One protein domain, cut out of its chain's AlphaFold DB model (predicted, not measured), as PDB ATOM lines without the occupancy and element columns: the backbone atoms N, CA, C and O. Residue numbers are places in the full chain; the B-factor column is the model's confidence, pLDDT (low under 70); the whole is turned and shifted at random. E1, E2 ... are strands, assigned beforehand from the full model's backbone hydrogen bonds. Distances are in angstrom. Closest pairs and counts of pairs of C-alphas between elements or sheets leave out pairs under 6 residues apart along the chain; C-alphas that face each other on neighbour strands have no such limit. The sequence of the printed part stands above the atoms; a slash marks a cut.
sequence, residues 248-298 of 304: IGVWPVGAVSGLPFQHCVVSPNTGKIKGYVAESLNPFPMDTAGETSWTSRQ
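What this domain is: This is residues 248 to 298 of the 304 residues of a protein of Vitrella brassicaformis (UniProt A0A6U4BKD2). What does the model look like? It is two small strand ladders joined at an angle: a sheet of three strands, E2, E3 and E4, and a two-strand ladder of E1 and E5, with E1 running on into E2. A long loop, residues 278 to 290, leads from E4 back to E5. What are its parts and its size? The printed part has 51 residues, no named helix and five strands in the order E1 to E5, with under half of the residues, 24, in named elements: an all strand class, with sheet orders E2, E3, E4 and E1, E5, both antiparallel. It is only just loose, close to compact, with a radius of gyration of the C-alphas of 12.0 A and spans of 38 by 26 by 18 A.

Where its parts are: Where do the first strands lie? E1, residues 248 to 250, begins at C-alpha 248 at (174.849, 188.436, 185.542) and is 6.8 A long. E2, residues 253 to 256, is 6.7 A long. Where do the others lie? E3, residues 259 to 266, is the longest strand by residues, at 18.7 A, and ends at C-alpha 266 at (174.401, 199.675, 176.481). E4, residues 273 to 277, is 11.2 A long; E5, residues 291 to 294, is 10.9 A long and ends at C-alpha 294 at (173.125, 183.707, 189.557).

How they stand to each other: How does E1 stand to E2 and E5? E1 runs on into E2 across a break of 2 residues, at 57 degrees. E1 and E5 are antiparallel at 159 degrees; C-alphas 248 and 293 face each other at 4.8 A, and N 249 and O 292 are within hydrogen-bond range at 3.1 A. How is the three-strand sheet built? E2, E3 and E4 form a meander, each strand the antiparallel neighbour of the one before. The hairpin E2 and E3 stands at 146 degrees, with N 262 and O 253 at 2.8 A; the hairpin E3 and E4 stands at 168 degrees, with N 265 and O 275 at 2.8 A. Does E3 pair along its whole length with one strand? Its pairing is staggered, with E2 over residues 259 to 262 and with E4 over residues 263 to 266. E2 and E4, the edge strands, are apart.

The domain as a whole: How far does it reach? The two C-alphas farthest apart, those of Gly 258 and Arg 297, are 37.7 A apart. Is the printed part whole, and which link is long? It has no cut, and the link from E4 to E5, 13 residues, is long. Where is confidence low? The mean pLDDT of the printed part is 70.5; residue 257, residues 279 to 283 and residues 285 to 298 are under 70, and E5 has a mean of 45.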
ATOM      1  N   ILE A 248     173.991 187.391 184.991       86.69
ATOM      2  CA  ILE A 248     174.849 188.436 185.542       86.69
ATOM      3  C   ILE A 248     174.125 189.761 185.331       86.69
ATOM      4  O   ILE A 248     173.574 190.002 184.251       86.69
ATOM      5  N   GLY A 249     174.058 190.567 186.383       84.12
ATOM      6  CA  GLY A 249     173.471 191.902 186.362       84.12
ATOM      7  C   GLY A 249     174.552 192.955 186.529       84.12
ATOM      8  O   GLY A 249     175.502 192.745 187.277       84.12
ATOM      9  N   VAL A 250     174.385 194.078 185.835       84.12
ATOM     10  CA  VAL A 250     175.255 195.248 185.966       84.12
ATOM     11  C   VAL A 250     174.416 196.514 186.043       84.12
ATOM     12  O   VAL A 250     173.360 196.610 185.407       84.12
ATOM     13  N   TRP A 251     174.887 197.501 186.796       85.50
ATOM     14  CA  TRP A 251     174.255 198.817 186.898       85.50
ATOM     15  C   TRP A 251     175.291 199.917 187.135       85.50
ATOM     16  O   TRP A 251     176.424 199.632 187.518       85.50
ATOM     17  N   PRO A 252     174.920 201.190 186.904       85.56
ATOM     18  CA  PRO A 252     175.781 202.316 187.228       85.56
ATOM     19  C   PRO A 252     176.098 202.383 188.726       85.56
ATOM     20  O   PRO A 252     175.198 202.231 189.553       85.56
ATOM     21  N   VAL A 253     177.347 202.699 189.063       82.19
ATOM     22  CA  VAL A 253     177.792 202.924 190.446       82.19
ATOM     23  C   VAL A 253     178.292 204.356 190.579       82.19
ATOM     24  O   VAL A 253     179.090 204.818 189.767       82.19
ATOM     25  N   GLY A 254     177.784 205.086 191.570       80.44
ATOM     26  CA  GLY A 254     178.158 206.480 191.822       80.44
ATOM     27  C   GLY A 254     179.395 206.614 192.710       80.44
ATOM     28  O   GLY A 254     179.632 205.770 193.563       80.44
ATOM     29  N   ALA A 255     180.127 207.719 192.552       79.12
ATOM     30  CA  ALA A 255     181.269 208.107 193.389       79.12
ATOM     31  C   ALA A 255     182.375 207.034 193.504       79.12
ATOM     32  O   ALA A 255     182.892 206.777 194.591       79.12
ATOM     33  N   VAL A 256     182.755 206.437 192.371       73.94
ATOM     34  CA  VAL A 256     183.779 205.384 192.287       73.94
ATOM     35  C   VAL A 256     184.997 205.896 191.527       73.94
ATOM     36  O   VAL A 256     184.848 206.505 190.469       73.94
ATOM     37  N   SER A 257     186.195 205.620 192.057       69.00
ATOM     38  CA  SER A 257     187.495 205.906 191.424       69.00
ATOM     39  C   SER A 257     187.567 207.304 190.806       69.00
ATOM     40  O   SER A 257     187.688 207.442 189.601       69.00
ATOM     41  N   GLY A 258     187.355 208.355 191.605       70.69
ATOM     42  CA  GLY A 258     187.465 209.747 191.141       70.69
ATOM     43  C   GLY A 258     186.374 210.230 190.170       70.69
ATOM     44  O   GLY A 258     186.261 211.437 189.939       70.69
ATOM     45  N   LEU A 259     185.526 209.335 189.651       71.50
ATOM     46  CA  LEU A 259     184.440 209.658 188.734       71.50
ATOM     47  C   LEU A 259     183.117 209.883 189.484       71.50
ATOM     48  O   LEU A 259     182.829 209.209 190.477       71.50
ATOM     49  N   PRO A 260     182.244 210.780 188.980       78.19
ATOM     50  CA  PRO A 260     180.893 210.925 189.515       78.19
ATOM     51  C   PRO A 260     180.093 209.619 189.459       78.19
ATOM     52  O   PRO A 260     179.297 209.357 190.360       78.19
ATOM     53  N   PHE A 261     180.294 208.813 188.412       76.19
ATOM     54  CA  PHE A 261     179.756 207.463 188.282       76.19
ATOM     55  C   PHE A 261     180.533 206.657 187.230       76.19
ATOM     56  O   PHE A 261     181.077 207.228 186.285       76.19
ATOM     57  N   GLN A 262     180.531 205.335 187.383       78.19
ATOM     58  CA  GLN A 262     180.970 204.356 186.388       78.19
ATOM     59  C   GLN A 262     179.759 203.578 185.878       78.19
ATOM     60  O   GLN A 262     178.823 203.325 186.639       78.19
ATOM     61  N   HIS A 263     179.734 203.228 184.591       80.62
ATOM     62  CA  HIS A 263     178.618 202.470 184.022       80.62
ATOM     63  C   HIS A 263     178.971 201.742 182.724       80.62
ATOM     64  O   HIS A 263     179.879 202.125 181.987       80.62
ATOM     65  N   CYS A 264     178.166 200.736 182.389       83.50
ATOM     66  CA  CYS A 264     178.190 200.109 181.076       83.50
ATOM     67  C   CYS A 264     177.559 201.014 180.011       83.50
ATOM     68  O   CYS A 264     176.517 201.643 180.226       83.50
ATOM     69  N   VAL A 265     178.147 201.014 178.819       83.88
ATOM     70  CA  VAL A 265     177.533 201.558 177.607       83.88
ATOM     71  C   VAL A 265     176.677 200.459 176.996       83.88
ATOM     72  O   VAL A 265     177.187 199.423 176.572       83.88
ATOM     73  N   VAL A 266     175.365 200.673 176.956       83.00
ATOM     74  CA  VAL A 266     174.401 199.675 176.481       83.00
ATOM     75  C   VAL A 266     173.862 200.078 175.113       83.00
ATOM     76  O   VAL A 266     173.502 201.228 174.873       83.00
ATOM     77  N   SER A 267     173.792 199.113 174.201       83.44
ATOM     78  CA  SER A 267     173.157 199.280 172.900       83.44
ATOM     79  C   SER A 267     171.656 199.549 173.063       83.44
ATOM     80  O   SER A 267     170.958 198.677 173.590       83.44
ATOM     81  N   PRO A 268     171.120 200.673 172.560       81.69
ATOM     82  CA  PRO A 268     169.701 200.993 172.726       81.69
ATOM     83  C   PRO A 268     168.782 199.969 172.046       81.69
ATOM     84  O   PRO A 268     167.688 199.712 172.535       81.69
ATOM     85  N   ASN A 269     169.252 199.339 170.965       84.62
ATOM     86  CA  ASN A 269     168.444 198.428 170.151       84.62
ATOM     87  C   ASN A 269     168.480 196.981 170.654       84.62
ATOM     88  O   ASN A 269     167.561 196.217 170.393       84.62
ATOM     89  N   THR A 270     169.562 196.578 171.330       84.19
ATOM     90  CA  THR A 270     169.776 195.168 171.708       84.19
ATOM     91  C   THR A 270     169.840 194.941 173.213       84.19
ATOM     92  O   THR A 270     169.824 193.791 173.640       84.19
ATOM     93  N   GLY A 271     169.979 195.997 174.021       79.25
ATOM     94  CA  GLY A 271     170.187 195.880 175.467       79.25
ATOM     95  C   GLY A 271     171.531 195.250 175.859       79.25
ATOM     96  O   GLY A 271     171.768 195.007 177.037       79.25
ATOM     97  N   LYS A 272     172.421 194.980 174.892       83.81
ATOM     98  CA  LYS A 272     173.741 194.383 175.132       83.81
ATOM     99  C   LYS A 272     174.773 195.449 175.499       83.81
ATOM    100  O   LYS A 272     174.751 196.547 174.937       83.81
ATOM    101  N   ILE A 273     175.696 195.097 176.388       83.25
ATOM    102  CA  ILE A 273     176.858 195.922 176.739       83.25
ATOM    103  C   ILE A 273     177.784 196.011 175.518       83.25
ATOM    104  O   ILE A 273     178.092 194.998 174.895       83.25
ATOM    105  N   LYS A 274     178.186 197.232 175.160       87.50
ATOM    106  CA  LYS A 274     179.116 197.547 174.062       87.50
ATOM    107  C   LYS A 274     180.469 198.064 174.555       87.50
ATOM    108  O   LYS A 274     181.404 198.140 173.770       87.50
ATOM    109  N   GLY A 275     180.558 198.450 175.823       85.06
ATOM    110  CA  GLY A 275     181.761 199.003 176.435       85.06
ATOM    111  C   GLY A 275     181.467 199.548 177.828       85.06
ATOM    112  O   GLY A 275     180.364 199.362 178.351       85.06
ATOM    113  N   TYR A 276     182.437 200.253 178.402       83.69
ATOM    114  CA  TYR A 276     182.381 200.761 179.771       83.69
ATOM    115  C   TYR A 276     182.883 202.199 179.839       83.69
ATOM    116  O   TYR A 276     183.763 202.598 179.078       83.69
ATOM    117  N   VAL A 277     182.327 202.964 180.773       81.50
ATOM    118  CA  VAL A 277     182.860 204.256 181.204       81.50
ATOM    119  C   VAL A 277     183.462 204.050 182.590       81.50
ATOM    120  O   VAL A 277     182.728 203.986 183.579       81.50
ATOM    121  N   ALA A 278     184.785 203.901 182.640       77.38
ATOM    122  CA  ALA A 278     185.560 203.632 183.849       77.38
ATOM    123  C   ALA A 278     187.011 204.125 183.695       77.38
ATOM    124  O   ALA A 278     187.468 204.358 182.579       77.38
ATOM    125  N   GLU A 279     187.736 204.275 184.809       66.75
ATOM    126  CA  GLU A 279     189.166 204.648 184.781       66.75
ATOM    127  C   GLU A 279     190.097 203.464 184.463       66.75
ATOM    128  O   GLU A 279     191.233 203.669 184.044       66.75
ATOM    129  N   SER A 280     189.634 202.226 184.668       67.25
ATOM    130  CA  SER A 280     190.441 201.015 184.483       67.25
ATOM    131  C   SER A 280     190.330 200.449 183.063       67.25
ATOM    132  O   SER A 280     189.266 200.500 182.448       67.25
ATOM    133  N   LEU A 281     191.426 199.853 182.580       69.69
ATOM    134  CA  LEU A 281     191.496 199.095 181.323       69.69
ATOM    135  C   LEU A 281     191.197 197.595 181.506       69.69
ATOM    136  O   LEU A 281     191.387 196.814 180.576       69.69
ATOM    137  N   ASN A 282     190.753 197.180 182.697       68.88
ATOM    138  CA  ASN A 282     190.362 195.793 182.942       68.88
ATOM    139  C   ASN A 282     189.248 195.357 181.970       68.88
ATOM    140  O   ASN A 282     188.404 196.184 181.616       68.88
ATOM    141  N   PRO A 283     189.177 194.064 181.591       64.94
ATOM    142  CA  PRO A 283     188.116 193.546 180.719       64.94
ATOM    143  C   PRO A 283     186.699 193.846 181.238       64.94
ATOM    144  O   PRO A 283     185.778 194.079 180.454       64.94
ATOM    145  N   PHE A 284     186.558 193.889 182.567       72.88
ATOM    146  CA  PHE A 284     185.359 194.296 183.293       72.88
ATOM    147  C   PHE A 284     185.748 195.379 184.311       72.88
ATOM    148  O   PHE A 284     186.092 195.070 185.451       72.88
ATOM    149  N   PRO A 285     185.781 196.663 183.917       69.25
ATOM    150  CA  PRO A 285     186.226 197.747 184.781       69.25
ATOM    151  C   PRO A 285     185.043 198.255 185.616       69.25
ATOM    152  O   PRO A 285     184.652 199.418 185.530       69.25
ATOM    153  N   MET A 286     184.437 197.347 186.375       66.31
ATOM    154  CA  MET A 286     183.288 197.610 187.232       66.31
ATOM    155  C   MET A 286     183.702 197.470 188.693       66.31
ATOM    156  O   MET A 286     184.527 196.630 189.051       66.31
ATOM    157  N   ASP A 287     183.129 198.313 189.545       65.69
ATOM    158  CA  ASP A 287     183.256 198.140 190.987       65.69
ATOM    159  C   ASP A 287     182.503 196.888 191.443       65.69
ATOM    160  O   ASP A 287     181.474 196.536 190.865       65.69
ATOM    161  N   THR A 288     182.955 196.259 192.530       63.25
ATOM    162  CA  THR A 288     182.304 195.059 193.082       63.25
ATOM    163  C   THR A 288     180.831 195.327 193.423       63.25
ATOM    164  O   THR A 288     179.982 194.463 193.222       63.25
ATOM    165  N   ALA A 289     180.488 196.550 193.848       56.19
ATOM    166  CA  ALA A 289     179.102 196.939 194.112       56.19
ATOM    167  C   ALA A 289     178.239 197.109 192.845       56.19
ATOM    168  O   ALA A 289     177.017 197.268 192.944       56.19
ATOM    169  N   GLY A 290     178.850 197.103 191.661       46.62
ATOM    170  CA  GLY A 290     178.188 197.182 190.361       46.62
ATOM    171  C   GLY A 290     177.834 195.831 189.743       46.62
ATOM    172  O   GLY A 290     177.250 195.828 188.659       46.62
ATOM    173  N   GLU A 291     178.176 194.712 190.393       52.69
ATOM    174  CA  GLU A 291     178.079 193.359 189.829       52.69
ATOM    175  C   GLU A 291     177.256 192.391 190.700       52.69
ATOM    176  O   GLU A 291     177.211 192.487 191.926       52.69
ATOM    177  N   THR A 292     176.594 191.415 190.065       50.16
ATOM    178  CA  THR A 292     175.819 190.353 190.741       50.16
ATOM    179  C   THR A 292     175.736 189.084 189.889       50.16
ATOM    180  O   THR A 292     175.727 189.173 188.658       50.16
ATOM    181  N   SER A 293     175.648 187.907 190.522       45.91
ATOM    182  CA  SER A 293     175.676 186.593 189.856       45.91
ATOM    183  C   SER A 293     174.509 185.667 190.255       45.91
ATOM    184  O   SER A 293     173.878 185.823 191.305       45.91
ATOM    185  N   TRP A 294     174.186 184.708 189.379       30.64
ATOM    186  CA  TRP A 294     173.125 183.707 189.557       30.64
ATOM    187  C   TRP A 294     173.636 182.374 190.133       30.64
ATOM    188  O   TRP A 294     174.774 181.990 189.886       30.64
ATOM    189  N   THR A 295     172.787 181.649 190.872       38.25
ATOM    190  CA  THR A 295     173.189 180.542 191.764       38.25
ATOM    191  C   THR A 295     172.878 179.115 191.295       38.25
ATOM    192  O   THR A 295     172.939 178.209 192.122       38.25
ATOM    193  N   SER A 296     172.560 178.834 190.025       30.14
ATOM    194  CA  SER A 296     172.205 177.456 189.627       30.14
ATOM    195  C   SER A 296     172.961 176.909 188.404       30.14
ATOM    196  O   SER A 296     173.176 177.595 187.413       30.14
ATOM    197  N   ARG A 297     173.369 175.639 188.570       29.03
ATOM    198  CA  ARG A 297     174.023 174.670 187.664       29.03
ATOM    199  C   ARG A 297     175.273 175.120 186.901       29.03
ATOM    200  O   ARG A 297     175.160 175.759 185.870       29.03
ATOM    201  N   GLN A 298     176.396 174.590 187.408       28.03
ATOM    202  CA  GLN A 298     177.676 174.273 186.753       28.03
ATOM    203  C   GLN A 298     178.330 175.434 185.985       28.03
ATOM    204  O   GLN A 298     177.767 176.011 185.069       28.03
TER     205      GLN A 298